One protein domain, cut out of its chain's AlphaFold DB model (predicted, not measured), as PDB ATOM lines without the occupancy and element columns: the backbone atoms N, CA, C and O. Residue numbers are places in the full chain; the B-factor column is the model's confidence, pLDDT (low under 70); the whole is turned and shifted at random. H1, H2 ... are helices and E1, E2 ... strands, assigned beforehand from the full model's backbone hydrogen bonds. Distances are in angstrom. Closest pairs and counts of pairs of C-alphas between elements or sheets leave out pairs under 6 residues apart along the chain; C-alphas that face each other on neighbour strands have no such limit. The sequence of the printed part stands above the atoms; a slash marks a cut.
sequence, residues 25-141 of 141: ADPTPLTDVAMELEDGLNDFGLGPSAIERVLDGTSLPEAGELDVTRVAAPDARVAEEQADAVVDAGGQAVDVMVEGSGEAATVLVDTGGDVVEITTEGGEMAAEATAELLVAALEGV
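What this domain is: This is residues 25 to 141 of the 141 residues of an uncharacterized protein of Halorientalis persicus (UniProt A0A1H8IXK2). A strongly twisted sheet of five strands has one face covered by two helices: H3 packs along E4 and E3, and H2 over E5 near the E1 edge. A longer helix, H1, packs on H2 and H3 farther from the sheet, and a link of residues 75 to 84 crosses between the two edge strands. The printed part has 117 residues, with three named helices and five named strands in the order H1 H2 E1 E2 E3 E4 E5 H3; the sheet's order is E1 - E5 - E4 - E3 - E2, all antiparallel, and the class is mixed, helices and strands. The whole is compact, with a radius of gyration of the C-alphas of 12.8 A and spans of 38 by 31 by 22 A.

Where its parts are: In the sheet, E1 is residues 69 to 74, 15.8 A long, E5 residues 114 to 119, 16.1 A, E4 residues 106 to 110, 13.1 A, E3 residues 92 to 99, 22.2 A, and E2 residues 85 to 89, 12.2 A. H3 is residues 124 to 138, 20.7 A, with C-alpha 138 at (16.217, -22.660, 44.554). H2 is residues 48 to 55, 10.9 A. H1 is residues 28 to 44, 24.2 A, with C-alpha 28 at (15.996, -11.540, 58.441).

How they stand to each other: E2, E3, E4 and E5 form a meander, each strand the antiparallel neighbour of the one before. N 87 and O 94 are 2.8 A apart between E2 and E3, N 97 and O 108 2.9 A between E3 and E4, and N 109 and O 116 2.8 A between E4 and E5. E1 pairs with E5, with N 71 and O 117 3.1 A apart. H2 and H3 are on the same face of the sheet, two layers with helices on one face. H3 runs along the strands over E4 and E3, at a height over the sheet of 8.2 A; its closest C-alphas to E4 are those of Ala 127 and Thr 106, 5.7 A. H2 runs along the strands over E5, at a height over the sheet of 8.9 A; the closest C-alphas are those of Pro 48 and Val 116, 5.9 A. H2 and H3 are near each other. H1 is not on the sheet. It touches H3, through residues 133 to 138 of H3 alone, at a steep tilt of 57 degrees, the same way; the closest C-alphas are those of Glu 38 and Ala 137, 4.4 A. H1 and H2 form a helical hairpin and touch at a shallow tilt of 31 degrees, opposite ways; the closest C-alphas are those of Phe 44 and Ala 50, 5.3 A. In H1, H2 and H3 every O i to N i+4 pair is within hydrogen-bond range.

The domain as a whole: The C-alphas farthest apart, those of Ala 25 and Asp 75, are 40.6 A apart. The printed part has no cut. The link from H2 to E1 is long, 13 residues, and in it residues 59 to 60 pair antiparallel with residues 64 to 65. Mean pLDDT of the printed part is 81.8; residues 25 to 29, 61 to 63, 68, 70 to 71 and 74 to 75 are under 70.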
ATOM      1  N   ALA A  25      14.424  -2.210  57.939       46.94
ATOM      2  CA  ALA A  25      13.618  -3.406  58.023       46.94
ATOM      3  C   ALA A  25      14.643  -4.528  58.131       46.94
ATOM      4  O   ALA A  25      15.553  -4.617  57.303       46.94
ATOM      5  N   ASP A  26      14.612  -5.223  59.263       42.72
ATOM      6  CA  ASP A  26      15.515  -6.325  59.535       42.72
ATOM      7  C   ASP A  26      15.459  -7.225  58.287       42.72
ATOM      8  O   ASP A  26      14.349  -7.571  57.896       42.72
ATOM      9  N   PRO A  27      16.564  -7.504  57.568       50.84
ATOM     10  CA  PRO A  27      16.526  -8.324  56.351       50.84
ATOM     11  C   PRO A  27      16.282  -9.813  56.654       50.84
ATOM     12  O   PRO A  27      16.101 -10.615  55.743       50.84
ATOM     13  N   THR A  28      16.237 -10.182  57.936       55.91
ATOM     14  CA  THR A  28      15.996 -11.540  58.441       55.91
ATOM     15  C   THR A  28      14.691 -12.224  58.005       55.91
ATOM     16  O   THR A  28      14.767 -13.418  57.737       55.91
ATOM     17  N   PRO A  29      13.518 -11.570  57.855       66.12
ATOM     18  CA  PRO A  29      12.275 -12.286  57.606       66.12
ATOM     19  C   PRO A  29      12.229 -12.910  56.210       66.12
ATOM     20  O   PRO A  29      11.696 -14.001  56.075       66.12
ATOM     21  N   LEU A  30      12.814 -12.284  55.181       71.81
ATOM     22  CA  LEU A  30      12.873 -12.903  53.849       71.81
ATOM     23  C   LEU A  30      13.885 -14.049  53.796       71.81
ATOM     24  O   LEU A  30      13.634 -15.052  53.139       71.81
ATOM     25  N   THR A  31      15.011 -13.921  54.505       80.31
ATOM     26  CA  THR A  31      16.017 -14.992  54.579       80.31
ATOM     27  C   THR A  31      15.486 -16.213  55.325       80.31
ATOM     28  O   THR A  31      15.701 -17.329  54.869       80.31
ATOM     29  N   ASP A  32      14.771 -16.017  56.435       83.88
ATOM     30  CA  ASP A  32      14.165 -17.115  57.194       83.88
ATOM     31  C   ASP A  32      13.128 -17.866  56.352       83.88
ATOM     32  O   ASP A  32      13.173 -19.092  56.275       83.88
ATOM     33  N   VAL A  33      12.264 -17.131  55.644       84.38
ATOM     34  CA  VAL A  33      11.280 -17.730  54.735       84.38
ATOM     35  C   VAL A  33      11.983 -18.468  53.588       84.38
ATOM     36  O   VAL A  33      11.628 -19.605  53.296       84.38
ATOM     37  N   ALA A  34      13.023 -17.892  52.976       86.94
ATOM     38  CA  ALA A  34      13.772 -18.553  51.905       86.94
ATOM     39  C   ALA A  34      14.436 -19.865  52.370       86.94
ATOM     40  O   ALA A  34      14.385 -20.850  51.639       86.94
ATOM     41  N   MET A  35      14.984 -19.907  53.591       87.75
ATOM     42  CA  MET A  35      15.537 -21.138  54.177       87.75
ATOM     43  C   MET A  35      14.454 -22.202  54.411       87.75
ATOM     44  O   MET A  35      14.683 -23.375  54.133       87.75
ATOM     45  N   GLU A  36      13.266 -21.817  54.893       88.62
ATOM     46  CA  GLU A  36      12.147 -22.761  55.050       88.62
ATOM     47  C   GLU A  36      11.682 -23.329  53.699       88.62
ATOM     48  O   GLU A  36      11.365 -24.519  53.602       88.62
ATOM     49  N   LEU A  37      11.675 -22.507  52.643       87.81
ATOM     50  CA  LEU A  37      11.389 -22.977  51.287       87.81
ATOM     51  C   LEU A  37      12.489 -23.895  50.751       87.81
ATOM     52  O   LEU A  37      12.160 -24.924  50.166       87.81
ATOM     53  N   GLU A  38      13.762 -23.546  50.940       91.06
ATOM     54  CA  GLU A  38      14.913 -24.368  50.544       91.06
ATOM     55  C   GLU A  38      14.829 -25.760  51.183       91.06
ATOM     56  O   GLU A  38      14.895 -26.771  50.480       91.06
ATOM     57  N   ASP A  39      14.617 -25.827  52.501       90.69
ATOM     58  CA  ASP A  39      14.451 -27.086  53.235       90.69
ATOM     59  C   ASP A  39      13.268 -27.896  52.677       90.69
ATOM     60  O   ASP A  39      13.379 -29.099  52.423       90.69
ATOM     61  N   GLY A  40      12.139 -27.234  52.419       89.00
ATOM     62  CA  GLY A  40      10.965 -27.869  51.829       89.00
ATOM     63  C   GLY A  40      11.213 -28.406  50.414       89.00
ATOM     64  O   GLY A  40      10.811 -29.528  50.101       89.00
ATOM     65  N   LEU A  41      11.889 -27.648  49.550       89.62
ATOM     66  CA  LEU A  41      12.231 -28.079  48.191       89.62
ATOM     67  C   LEU A  41      13.259 -29.216  48.204       89.62
ATOM     68  O   LEU A  41      13.147 -30.140  47.399       89.62
ATOM     69  N   ASN A  42      14.197 -29.218  49.151       90.25
ATOM     70  CA  ASN A  42      15.111 -30.337  49.375       90.25
ATOM     71  C   ASN A  42      14.373 -31.615  49.819       90.25
ATOM     72  O   ASN A  42      14.696 -32.714  49.360       90.25
ATOM     73  N   ASP A  43      13.346 -31.487  50.665       90.06
ATOM     74  CA  ASP A  43      12.553 -32.617  51.164       90.06
ATOM     75  C   ASP A  43      11.551 -33.167  50.129       90.06
ATOM     76  O   ASP A  43      11.330 -34.383  50.045       90.06
ATOM     77  N   PHE A  44      10.912 -32.290  49.348       87.31
ATOM     78  CA  PHE A  44       9.822 -32.642  48.429       87.31
ATOM     79  C   PHE A  44      10.242 -32.704  46.947       87.31
ATOM     80  O   PHE A  44       9.515 -33.288  46.134       87.31
ATOM     81  N   GLY A  45      11.410 -32.161  46.597       87.19
ATOM     82  CA  GLY A  45      11.949 -32.045  45.240       87.19
ATOM     83  C   GLY A  45      11.509 -30.774  44.501       87.19
ATOM     84  O   GLY A  45      10.748 -29.963  45.009       87.19
ATOM     85  N   LEU A  46      11.936 -30.634  43.242       85.06
ATOM     86  CA  LEU A  46      11.634 -29.478  42.375       85.06
ATOM     87  C   LEU A  46      10.360 -29.661  41.541       85.06
ATOM     88  O   LEU A  46      10.207 -29.094  40.466       85.06
ATOM     89  N   GLY A  47       9.461 -30.534  41.989       84.50
ATOM     90  CA  GLY A  47       8.221 -30.795  41.279       84.50
ATOM     91  C   GLY A  47       7.212 -29.661  41.482       84.50
ATOM     92  O   GLY A  47       7.166 -29.060  42.554       84.50
ATOM     93  N   PRO A  48       6.290 -29.455  40.537       81.25
ATOM     94  CA  PRO A  48       5.214 -28.481  40.685       81.25
ATOM     95  C   PRO A  48       4.405 -28.582  41.991       81.25
ATOM     96  O   PRO A  48       3.999 -27.577  42.565       81.25
ATOM     97  N   SER A  49       4.173 -29.806  42.479       83.81
ATOM     98  CA  SER A  49       3.448 -30.044  43.736       83.81
ATOM     99  C   SER A  49       4.285 -29.756  44.981       83.81
ATOM    100  O   SER A  49       3.722 -29.569  46.053       83.81
ATOM    101  N   ALA A  50       5.613 -29.763  44.861       87.69
ATOM    102  CA  ALA A  50       6.507 -29.368  45.939       87.69
ATOM    103  C   ALA A  50       6.532 -27.844  46.066       87.69
ATOM    104  O   ALA A  50       6.302 -27.346  47.160       87.69
ATOM    105  N   ILE A  51       6.683 -27.129  44.944       86.25
ATOM    106  CA  ILE A  51       6.637 -25.658  44.886       86.25
ATOM    107  C   ILE A  51       5.325 -25.128  45.480       86.25
ATOM    108  O   ILE A  51       5.342 -24.298  46.382       86.25
ATOM    109  N   GLU A  52       4.182 -25.670  45.051       84.00
ATOM    110  CA  GLU A  52       2.868 -25.333  45.622       84.00
ATOM    111  C   GLU A  52       2.827 -25.560  47.138       84.00
ATOM    112  O   GLU A  52       2.366 -24.710  47.889       84.00
ATOM    113  N   ARG A  53       3.350 -26.699  47.599       85.38
ATOM    114  CA  ARG A  53       3.311 -27.087  49.010       85.38
ATOM    115  C   ARG A  53       4.189 -26.217  49.903       85.38
ATOM    116  O   ARG A  53       3.823 -26.032  51.058       85.38
ATOM    117  N   VAL A  54       5.347 -25.767  49.422       87.56
ATOM    118  CA  VAL A  54       6.242 -24.909  50.215       87.56
ATOM    119  C   VAL A  54       5.759 -23.463  50.240       87.56
ATOM    120  O   VAL A  54       5.966 -22.772  51.227       87.56
ATOM    121  N   LEU A  55       5.072 -23.020  49.185       84.50
ATOM    122  CA  LEU A  55       4.505 -21.677  49.121       84.50
ATOM    123  C   LEU A  55       3.160 -21.552  49.847       84.50
ATOM    124  O   LEU A  55       2.828 -20.463  50.307       84.50
ATOM    125  N   ASP A  56       2.394 -22.638  49.963       82.94
ATOM    126  CA  ASP A  56       1.102 -22.646  50.654       82.94
ATOM    127  C   ASP A  56       1.239 -22.169  52.111       82.94
ATOM    128  O   ASP A  56       1.942 -22.770  52.926       82.94
ATOM    129  N   GLY A  57       0.566 -21.064  52.439       74.06
ATOM    130  CA  GLY A  57       0.624 -20.435  53.762       74.06
ATOM    131  C   GLY A  57       1.881 -19.599  54.033       74.06
ATOM    132  O   GLY A  57       2.041 -19.100  55.150       74.06
ATOM    133  N   THR A  58       2.758 -19.408  53.042       81.94
ATOM    134  CA  THR A  58       3.902 -18.500  53.165       81.94
ATOM    135  C   THR A  58       3.421 -17.052  53.244       81.94
ATOM    136  O   THR A  58       2.602 -16.590  52.450       81.94
ATOM    137  N   SER A  59       3.944 -16.314  54.220       78.94
ATOM    138  CA  SER A  59       3.681 -14.883  54.384       78.94
ATOM    139  C   SER A  59       4.923 -14.085  54.038       78.94
ATOM    140  O   SER A  59       5.980 -14.293  54.633       78.94
ATOM    141  N   LEU A  60       4.784 -13.132  53.123       76.25
ATOM    142  CA  LEU A  60       5.857 -12.214  52.779       76.25
ATOM    143  C   LEU A  60       5.745 -10.914  53.584       76.25
ATOM    144  O   LEU A  60       4.644 -10.369  53.752       76.25
ATOM    145  N   PRO A  61       6.876 -10.361  54.055       68.00
ATOM    146  CA  PRO A  61       6.891  -8.998  54.552       68.00
ATOM    147  C   PRO A  61       6.442  -8.057  53.427       68.00
ATOM    148  O   PRO A  61       6.808  -8.233  52.272       68.00
ATOM    149  N   GLU A  62       5.612  -7.070  53.772       65.62
ATOM    150  CA  GLU A  62       5.082  -6.033  52.864       65.62
ATOM    151  C   GLU A  62       4.004  -6.496  51.864       65.62
ATOM    152  O   GLU A  62       3.076  -5.727  51.609       65.62
ATOM    153  N   ALA A  63       4.049  -7.742  51.382       68.00
ATOM    154  CA  ALA A  63       3.044  -8.316  50.477       68.00
ATOM    155  C   ALA A  63       1.901  -9.075  51.188       68.00
ATOM    156  O   ALA A  63       0.830  -9.237  50.606       68.00
ATOM    157  N   GLY A  64       2.078  -9.466  52.456       71.94
ATOM    158  CA  GLY A  64       1.062 -10.189  53.229       71.94
ATOM    159  C   GLY A  64       1.097 -11.702  52.993       71.94
ATOM    160  O   GLY A  64       2.123 -12.251  52.599       71.94
ATOM    161  N   GLU A  65      -0.007 -12.392  53.292       71.88
ATOM    162  CA  GLU A  65      -0.139 -13.819  52.969       71.88
ATOM    163  C   GLU A  65      -0.164 -14.004  51.448       71.88
ATOM    164  O   GLU A  65      -0.910 -13.321  50.743       71.88
ATOM    165  N   LEU A  66       0.653 -14.929  50.947       72.56
ATOM    166  CA  LEU A  66       0.587 -15.346  49.557       72.56
ATOM    167  C   LEU A  66      -0.600 -16.289  49.382       72.56
ATOM    168  O   LEU A  66      -0.590 -17.409  49.893       72.56
ATOM    169  N   ASP A  67      -1.612 -15.858  48.634       70.75
ATOM    170  CA  ASP A  67      -2.630 -16.777  48.128       70.75
ATOM    171  C   ASP A  67      -2.133 -17.412  46.831       70.75
ATOM    172  O   ASP A  67      -2.263 -16.838  45.750       70.75
ATOM    173  N   VAL A  68      -1.507 -18.581  46.953       68.19
ATOM    174  CA  VAL A  68      -0.925 -19.299  45.820       68.19
ATOM    175  C   VAL A  68      -1.962 -20.213  45.192       68.19
ATOM    176  O   VAL A  68      -2.234 -21.318  45.658       68.19
ATOM    177  N   THR A  69      -2.498 -19.779  44.054       71.25
ATOM    178  CA  THR A  69      -3.239 -20.670  43.161       71.25
ATOM    179  C   THR A  69      -2.306 -21.194  42.083       71.25
ATOM    180  O   THR A  69      -1.837 -20.429  41.241       71.25
ATOM    181  N   ARG A  70      -2.076 -22.511  42.089       69.50
ATOM    182  CA  ARG A  70      -1.309 -23.181  41.043       69.50
ATOM    183  C   ARG A  70      -2.158 -23.453  39.806       69.50
ATOM    184  O   ARG A  70      -3.146 -24.190  39.871       69.50
ATOM    185  N   VAL A  71      -1.671 -23.012  38.651       69.62
ATOM    186  CA  VAL A  71      -2.105 -23.537  37.350       69.62
ATOM    187  C   VAL A  71      -0.935 -24.293  36.731       69.62
ATOM    188  O   VAL A  71       0.079 -23.717  36.355       69.62
ATOM    189  N   ALA A  72      -1.040 -25.622  36.684       70.62
ATOM    190  CA  ALA A  72      -0.045 -26.442  36.003       70.62
ATOM    191  C   ALA A  72      -0.315 -26.410  34.497       70.62
ATOM    192  O   ALA A  72      -1.392 -26.822  34.056       70.62
ATOM    193  N   ALA A  73       0.668 -25.966  33.722       71.25
ATOM    194  CA  ALA A  73       0.611 -25.990  32.270       71.25
ATOM    195  C   ALA A  73       1.590 -27.057  31.742       71.25
ATOM    196  O   ALA A  73       2.761 -26.753  31.507       71.25
ATOM    197  N   PRO A  74       1.149 -28.321  31.584       65.88
ATOM    198  CA  PRO A  74       2.006 -29.365  31.029       65.88
ATOM    199  C   PRO A  74       2.384 -29.015  29.587       65.88
ATOM    200  O   PRO A  74       1.557 -28.485  28.842       65.88
ATOM    201  N   ASP A  75       3.627 -29.301  29.201       69.31
ATOM    202  CA  ASP A  75       4.228 -28.948  27.902       69.31
ATOM    203  C   ASP A  75       4.394 -27.437  27.629       69.31
ATOM    204  O   ASP A  75       4.947 -27.067  26.585       69.31
ATOM    205  N   ALA A  76       3.951 -26.556  28.533       75.12
ATOM    206  CA  ALA A  76       4.340 -25.153  28.486       75.12
ATOM    207  C   ALA A  76       5.815 -25.020  28.866       75.12
ATOM    208  O   ALA A  76       6.353 -25.866  29.580       75.12
ATOM    209  N   ARG A  77       6.464 -23.979  28.345       81.38
ATOM    210  CA  ARG A  77       7.844 -23.649  28.684       81.38
ATOM    211  C   ARG A  77       8.046 -22.153  28.742       81.38
ATOM    212  O   ARG A  77       7.515 -21.442  27.884       81.38
ATOM    213  N   VAL A  78       8.848 -21.713  29.699       83.56
ATOM    214  CA  VAL A  78       9.392 -20.358  29.709       83.56
ATOM    215  C   VAL A  78      10.625 -20.383  28.814       83.56
ATOM    216  O   VAL A  78      11.492 -21.242  28.936       83.56
ATOM    217  N   ALA A  79      10.681 -19.494  27.823       83.00
ATOM    218  CA  ALA A  79      11.903 -19.369  27.042       83.00
ATOM    219  C   ALA A  79      12.971 -18.698  27.918       83.00
ATOM    220  O   ALA A  79      12.678 -17.672  28.518       83.00
ATOM    221  N   GLU A  80      14.208 -19.203  27.927       78.75
ATOM    222  CA  GLU A  80      15.319 -18.608  28.704       78.75
ATOM    223  C   GLU A  80      15.484 -17.092  28.449       78.75
ATOM    224  O   GLU A  80      15.866 -16.337  29.330       78.75
ATOM    225  N   GLU A  81      15.175 -16.618  27.235       84.75
ATOM    226  CA  GLU A  81      15.233 -15.193  26.859       84.75
ATOM    227  C   GLU A  81      14.068 -14.336  27.392       84.75
ATOM    228  O   GLU A  81      14.099 -13.112  27.264       84.75
ATOM    229  N   GLN A  82      13.035 -14.980  27.932       85.19
ATOM    230  CA  GLN A  82      11.861 -14.372  28.565       85.19
ATOM    231  C   GLN A  82      11.889 -14.522  30.088       85.19
ATOM    232  O   GLN A  82      11.160 -13.806  30.762       85.19
ATOM    233  N   ALA A  83      12.710 -15.435  30.613       88.00
ATOM    234  CA  ALA A  83      12.884 -15.620  32.041       88.00
ATOM    235  C   ALA A  83      13.518 -14.373  32.674       88.00
ATOM    236  O   ALA A  83      14.505 -13.833  32.165       88.00
ATOM    237  N   ASP A  84      12.972 -13.946  33.809       89.19
ATOM    238  CA  ASP A  84      13.561 -12.885  34.626       89.19
ATOM    239  C   ASP A  84      14.762 -13.410  35.419       89.19
ATOM    240  O   ASP A  84      15.728 -12.680  35.659       89.19
ATOM    241  N   ALA A  85      14.732 -14.695  35.781       89.62
ATOM    242  CA  ALA A  85      15.834 -15.398  36.417       89.62
ATOM    243  C   ALA A  85      15.930 -16.848  35.926       89.62
ATOM    244  O   ALA A  85      14.924 -17.497  35.657       89.62
ATOM    245  N   VAL A  86      17.157 -17.364  35.858       90.19
ATOM    246  CA  VAL A  86      17.443 -18.773  35.561       90.19
ATOM    247  C   VAL A  86      18.351 -19.306  36.659       90.19
ATOM    248  O   VAL A  86      19.443 -18.770  36.868       90.19
ATOM    249  N   VAL A  87      17.901 -20.344  37.360       91.00
ATOM    250  CA  VAL A  87      18.559 -20.902  38.549       91.00
ATOM    251  C   VAL A  87      18.948 -22.357  38.299       91.00
ATOM    252  O   VAL A  87      18.165 -23.120  37.747       91.00
ATOM    253  N   ASP A  88      20.156 -22.758  38.697       90.12
ATOM    254  CA  ASP A  88      20.556 -24.172  38.725       90.12
ATOM    255  C   ASP A  88      20.262 -24.737  40.117       90.12
ATOM    256  O   ASP A  88      21.014 -24.479  41.053       90.12
ATOM    257  N   ALA A  89      19.160 -25.477  40.237       86.88
ATOM    258  CA  ALA A  89      18.729 -26.119  41.471       86.88
ATOM    259  C   ALA A  89      19.007 -27.625  41.370       86.88
ATOM    260  O   ALA A  89      18.392 -28.344  40.576       86.88
ATOM    261  N   GLY A  90      19.979 -28.123  42.133       82.25
ATOM    262  CA  GLY A  90      20.332 -29.543  42.164       82.25
ATOM    263  C   GLY A  90      20.752 -30.154  40.814       82.25
ATOM    264  O   GLY A  90      20.591 -31.363  40.614       82.25
ATOM    265  N   GLY A  91      21.284 -29.363  39.872       83.12
ATOM    266  CA  GLY A  91      21.659 -29.812  38.525       83.12
ATOM    267  C   GLY A  91      20.523 -29.757  37.498       83.12
ATOM    268  O   GLY A  91      20.657 -30.325  36.406       83.12
ATOM    269  N   GLN A  92      19.404 -29.117  37.842       86.69
ATOM    270  CA  GLN A  92      18.287 -28.823  36.955       86.69
ATOM    271  C   GLN A  92      18.154 -27.306  36.798       86.69
ATOM    272  O   GLN A  92      18.030 -26.585  37.783       86.69
ATOM    273  N   ALA A  93      18.132 -26.831  35.551       89.25
ATOM    274  CA  ALA A  93      17.813 -25.437  35.269       89.25
ATOM    275  C   ALA A  93      16.322 -25.182  35.535       89.25
ATOM    276  O   ALA A  93      15.470 -25.942  35.065       89.25
ATOM    277  N   VAL A  94      16.040 -24.136  36.304       90.19
ATOM    278  CA  VAL A  94      14.705 -23.655  36.638       90.19
ATOM    279  C   VAL A  94      14.589 -22.209  36.175       90.19
ATOM    280  O   VAL A  94      15.335 -21.347  36.639       90.19
ATOM    281  N   ASP A  95      13.657 -21.947  35.265       92.12
ATOM    282  CA  ASP A  95      13.392 -20.608  34.745       92.12
ATOM    283  C   ASP A  95      12.237 -19.974  35.526       92.12
ATOM    284  O   ASP A  95      11.171 -20.573  35.676       92.12
ATOM    285  N   VAL A  96      12.434 -18.753  36.020       90.88
ATOM    286  CA  VAL A  96      11.434 -17.983  36.767       90.88
ATOM    287  C   VAL A  96      11.108 -16.711  35.991       90.88
ATOM    288  O   VAL A  96      12.007 -15.991  35.559       90.88
ATOM    289  N   MET A  97       9.821 -16.428  35.809       91.81
ATOM    290  CA  MET A  97       9.324 -15.249  35.096       91.81
ATOM    291  C   MET A  97       8.139 -14.644  35.844       91.81
ATOM    292  O   MET A  97       7.259 -15.371  36.287       91.81
ATOM    293  N   VAL A  98       8.077 -13.325  35.955       90.69
ATOM    294  CA  VAL A  98       6.913 -12.593  36.446       90.69
ATOM    295  C   VAL A  98       6.112 -12.115  35.239       90.69
ATOM    296  O   VAL A  98       6.603 -11.365  34.397       90.69
ATOM    297  N   GLU A  99       4.860 -12.553  35.132       87.88
ATOM    298  CA  GLU A  99       3.964 -12.160  34.051       87.88
ATOM    299  C   GLU A  99       2.858 -11.228  34.562       87.88
ATOM    300  O   GLU A  99       2.285 -11.422  35.631       87.88
ATOM    301  N   GLY A 100       2.526 -10.201  33.779       80.50
ATOM    302  CA  GLY A 100       1.503  -9.219  34.142       80.50
ATOM    303  C   GLY A 100       2.066  -7.961  34.809       80.50
ATOM    304  O   GLY A 100       3.268  -7.742  34.870       80.50
ATOM    305  N   SER A 101       1.170  -7.059  35.214       75.19
ATOM    306  CA  SER A 101       1.524  -5.804  35.897       75.19
ATOM    307  C   SER A 101       0.356  -5.324  36.756       75.19
ATOM    308  O   SER A 101      -0.805  -5.652  36.475       75.19
ATOM    309  N   GLY A 102       0.641  -4.532  37.791       76.50
ATOM    310  CA  GLY A 102      -0.387  -4.042  38.712       76.50
ATOM    311  C   GLY A 102      -1.058  -5.168  39.506       76.50
ATOM    312  O   GLY A 102      -0.382  -6.001  40.086       76.50
ATOM    313  N   GLU A 103      -2.391  -5.199  39.562       76.31
ATOM    314  CA  GLU A 103      -3.158  -6.111  40.440       76.31
ATOM    315  C   GLU A 103      -3.257  -7.565  39.930       76.31
ATOM    316  O   GLU A 103      -3.825  -8.409  40.611       76.31
ATOM    317  N   ALA A 104      -2.751  -7.866  38.730       77.12
ATOM    318  CA  ALA A 104      -2.930  -9.165  38.068       77.12
ATOM    319  C   ALA A 104      -1.593  -9.817  37.682       77.12
ATOM    320  O   ALA A 104      -1.470 -10.362  36.586       77.12
ATOM    321  N   ALA A 105      -0.583  -9.695  38.544       85.06
ATOM    322  CA  ALA A 105       0.719 -10.304  38.309       85.06
ATOM    323  C   ALA A 105       0.765 -11.761  38.795       85.06
ATOM    324  O   ALA A 105       0.196 -12.111  39.836       85.06
ATOM    325  N   THR A 106       1.467 -12.601  38.042       87.81
ATOM    326  CA  THR A 106       1.693 -14.019  38.324       87.81
ATOM    327  C   THR A 106       3.180 -14.344  38.213       87.81
ATOM    328  O   THR A 106       3.933 -13.630  37.557       87.81
ATOM    329  N   VAL A 107       3.620 -15.420  38.860       89.44
ATOM    330  CA  VAL A 107       4.980 -15.958  38.731       89.44
ATOM    331  C   VAL A 107       4.900 -17.297  38.016       89.44
ATOM    332  O   VAL A 107       4.188 -18.191  38.462       89.44
ATOM    333  N   LEU A 108       5.618 -17.447  36.912       89.50
ATOM    334  CA  LEU A 108       5.814 -18.708  36.216       89.50
ATOM    335  C   LEU A 108       7.145 -19.328  36.634       89.50
ATOM    336  O   LEU A 108       8.170 -18.653  36.623       89.50
ATOM    337  N   VAL A 109       7.129 -20.619  36.957       90.12
ATOM    338  CA  VAL A 109       8.323 -21.411  37.277       90.12
ATOM    339  C   VAL A 109       8.366 -22.627  36.359       90.12
ATOM    340  O   VAL A 109       7.537 -23.528  36.494       90.12
ATOM    341  N   ASP A 110       9.305 -22.656  35.417       89.50
ATOM    342  CA  ASP A 110       9.562 -23.794  34.532       89.50
ATOM    343  C   ASP A 110      10.674 -24.660  35.114       89.50
ATOM    344  O   ASP A 110      11.811 -24.224  35.255       89.50
ATOM    345  N   THR A 111      10.360 -25.913  35.431       84.62
ATOM    346  CA  THR A 111      11.336 -26.869  35.972       84.62
ATOM    347  C   THR A 111      11.855 -27.833  34.893       84.62
ATOM    348  O   THR A 111      12.271 -28.951  35.197       84.62
ATOM    349  N   GLY A 112      11.745 -27.464  33.611       78.62
ATOM    350  CA  GLY A 112      12.176 -28.236  32.440       78.62
ATOM    351  C   GLY A 112      11.176 -29.297  31.951       78.62
ATOM    352  O   GLY A 112      11.428 -29.976  30.945       78.62
ATOM    353  N   GLY A 113      10.043 -29.448  32.640       76.62
ATOM    354  CA  GLY A 113       9.010 -30.445  32.343       76.62
ATOM    355  C   GLY A 113       7.593 -29.885  32.401       76.62
ATOM    356  O   GLY A 113       6.825 -30.084  31.461       76.62
ATOM    357  N   ASP A 114       7.282 -29.171  33.478       80.88
ATOM    358  CA  ASP A 114       6.010 -28.497  33.706       80.88
ATOM    359  C   ASP A 114       6.283 -27.042  34.109       80.88
ATOM    360  O   ASP A 114       7.258 -26.767  34.811       80.88
ATOM    361  N   VAL A 115       5.377 -26.140  33.725       84.81
ATOM    362  CA  VAL A 115       5.353 -24.765  34.236       84.81
ATOM    363  C   VAL A 115       4.331 -24.657  35.361       84.81
ATOM    364  O   VAL A 115       3.186 -25.119  35.240       84.81
ATOM    365  N   VAL A 116       4.755 -24.044  36.461       86.81
ATOM    366  CA  VAL A 116       3.924 -23.673  37.606       86.81
ATOM    367  C   VAL A 116       3.590 -22.198  37.491       86.81
ATOM    368  O   VAL A 116       4.480 -21.370  37.608       86.81
ATOM    369  N   GLU A 117       2.322 -21.862  37.288       86.75
ATOM    370  CA  GLU A 117       1.843 -20.487  37.447       86.75
ATOM    371  C   GLU A 117       1.374 -20.276  38.886       86.75
ATOM    372  O   GLU A 117       0.561 -21.053  39.387       86.75
ATOM    373  N   ILE A 118       1.882 -19.231  39.529       85.88
ATOM    374  CA  ILE A 118       1.571 -18.795  40.887       85.88
ATOM    375  C   ILE A 118       0.896 -17.434  40.769       85.88
ATOM    376  O   ILE A 118       1.534 -16.437  40.436       85.88
ATOM    377  N   THR A 119      -0.407 -17.374  41.019       82.44
ATOM    378  CA  THR A 119      -1.096 -16.084  41.165       82.44
ATOM    379  C   THR A 119      -0.837 -15.520  42.560       82.44
ATOM    380  O   THR A 119      -0.735 -16.297  43.501       82.44
ATOM    381  N   THR A 120      -0.726 -14.195  42.697       78.06
ATOM    382  CA  THR A 120      -0.601 -13.528  44.005       78.06
ATOM    383  C   THR A 120      -1.646 -12.417  44.143       78.06
ATOM    384  O   THR A 120      -1.895 -11.669  43.196       78.06
ATOM    385  N   GLU A 121      -2.272 -12.281  45.316       76.88
ATOM    386  CA  GLU A 121      -3.291 -11.241  45.562       76.88
ATOM    387  C   GLU A 121      -2.699  -9.831  45.753       76.88
ATOM    388  O   GLU A 121      -3.401  -8.834  45.574       76.88
ATOM    389  N   GLY A 122      -1.409  -9.717  46.087       75.06
ATOM    390  CA  GLY A 122      -0.730  -8.428  46.274       75.06
ATOM    391  C   GLY A 122      -0.259  -7.761  44.975       75.06
ATOM    392  O   GLY A 122       0.393  -6.714  45.026       75.06
ATOM    393  N   GLY A 123      -0.588  -8.343  43.818       81.38
ATOM    394  CA  GLY A 123      -0.200  -7.831  42.511       81.38
ATOM    395  C   GLY A 123       1.305  -7.933  42.250       81.38
ATOM    396  O   GLY A 123       1.986  -8.808  42.771       81.38
ATOM    397  N   GLU A 124       1.828  -7.024  41.433       84.56
ATOM    398  CA  GLU A 124       3.210  -7.013  40.933       84.56
ATOM    399  C   GLU A 124       4.255  -7.093  42.045       84.56
ATOM    400  O   GLU A 124       5.135  -7.938  41.972       84.56
ATOM    401  N   MET A 125       4.107  -6.324  43.128       82.94
ATOM    402  CA  MET A 125       5.062  -6.379  44.244       82.94
ATOM    403  C   MET A 125       5.077  -7.746  44.939       82.94
ATOM    404  O   MET A 125       6.134  -8.216  45.349       82.94
ATOM    405  N   ALA A 126       3.918  -8.396  45.083       83.75
ATOM    406  CA  ALA A 126       3.850  -9.724  45.685       83.75
ATOM    407  C   ALA A 126       4.408 -10.793  44.745       83.75
ATOM    408  O   ALA A 126       5.104 -11.695  45.206       83.75
ATOM    409  N   ALA A 127       4.153 -10.674  43.442       87.06
ATOM    410  CA  ALA A 127       4.719 -11.562  42.438       87.06
ATOM    411  C   ALA A 127       6.250 -11.427  42.369       87.06
ATOM    412  O   ALA A 127       6.946 -12.435  42.425       87.06
ATOM    413  N   GLU A 128       6.783 -10.204  42.352       87.25
ATOM    414  CA  GLU A 128       8.229  -9.947  42.384       87.25
ATOM    415  C   GLU A 128       8.876 -10.510  43.653       87.25
ATOM    416  O   GLU A 128       9.846 -11.259  43.568       87.25
ATOM    417  N   ALA A 129       8.304 -10.225  44.824       85.44
ATOM    418  CA  ALA A 129       8.833 -10.735  46.085       85.44
ATOM    419  C   ALA A 129       8.747 -12.272  46.167       85.44
ATOM    420  O   ALA A 129       9.645 -12.915  46.706       85.44
ATOM    421  N   THR A 130       7.702 -12.877  45.590       87.19
ATOM    422  CA  THR A 130       7.572 -14.339  45.485       87.19
ATOM    423  C   THR A 130       8.630 -14.924  44.552       87.19
ATOM    424  O   THR A 130       9.234 -15.943  44.883       87.19
ATOM    425  N   ALA A 131       8.882 -14.289  43.406       89.69
ATOM    426  CA  ALA A 131       9.910 -14.715  42.465       89.69
ATOM    427  C   ALA A 131      11.312 -14.620  43.085       89.69
ATOM    428  O   ALA A 131      12.077 -15.575  42.999       89.69
ATOM    429  N   GLU A 132      11.632 -13.517  43.767       89.06
ATOM    430  CA  GLU A 132      12.915 -13.336  44.456       89.06
ATOM    431  C   GLU A 132      13.120 -14.385  45.556       89.06
ATOM    432  O   GLU A 132      14.184 -15.001  45.644       89.06
ATOM    433  N   LEU A 133      12.080 -14.649  46.351       88.56
ATOM    434  CA  LEU A 133      12.097 -15.677  47.388       88.56
ATOM    435  C   LEU A 133      12.337 -17.076  46.803       88.56
ATOM    436  O   LEU A 133      13.151 -17.837  47.324       88.56
ATOM    437  N   LEU A 134      11.636 -17.414  45.717       89.25
ATOM    438  CA  LEU A 134      11.794 -18.694  45.033       89.25
ATOM    439  C   LEU A 134      13.194 -18.856  44.458       89.25
ATOM    440  O   LEU A 134      13.779 -19.920  44.614       89.25
ATOM    441  N   VAL A 135      13.741 -17.815  43.831       91.25
ATOM    442  CA  VAL A 135      15.115 -17.827  43.316       91.25
ATOM    443  C   VAL A 135      16.100 -18.093  44.450       91.25
ATOM    444  O   VAL A 135      16.901 -19.017  44.341       91.25
ATOM    445  N   ALA A 136      15.992 -17.359  45.561       89.81
ATOM    446  CA  ALA A 136      16.870 -17.540  46.714       89.81
ATOM    447  C   ALA A 136      16.784 -18.961  47.299       89.81
ATOM    448  O   ALA A 136      17.811 -19.554  47.621       89.81
ATOM    449  N   ALA A 137      15.575 -19.520  47.404       89.62
ATOM    450  CA  ALA A 137      15.376 -20.884  47.882       89.62
ATOM    451  C   ALA A 137      15.945 -21.931  46.908       89.62
ATOM    452  O   ALA A 137      16.581 -22.888  47.334       89.62
ATOM    453  N   LEU A 138      15.739 -21.751  45.599       90.25
ATOM    454  CA  LEU A 138      16.217 -22.660  44.554       90.25
ATOM    455  C   LEU A 138      17.745 -22.667  44.433       90.25
ATOM    456  O   LEU A 138      18.314 -23.719  44.168       90.25
ATOM    457  N   GLU A 139      18.410 -21.528  44.650       88.50
ATOM    458  CA  GLU A 139      19.878 -21.438  44.676       88.50
ATOM    459  C   GLU A 139      20.511 -22.257  45.818       88.50
ATOM    460  O   GLU A 139      21.703 -22.580  45.756       88.50
ATOM    461  N   GLY A 140      19.738 -22.575  46.861       83.44
ATOM    462  CA  GLY A 140      20.172 -23.388  48.000       83.44
ATOM    463  C   GLY A 140      20.002 -24.905  47.820       83.44
ATOM    464  O   GLY A 140      20.582 -25.675  48.586       83.44
ATOM    465  N   VAL A 141      19.241 -25.347  46.811       84.06
ATOM    466  CA  VAL A 141      18.920 -26.767  46.533       84.06
ATOM    467  C   VAL A 141      19.997 -27.433  45.674       84.06
ATOM    468  O   VAL A 141      20.454 -28.545  46.030       84.06
TER     469      VAL A 141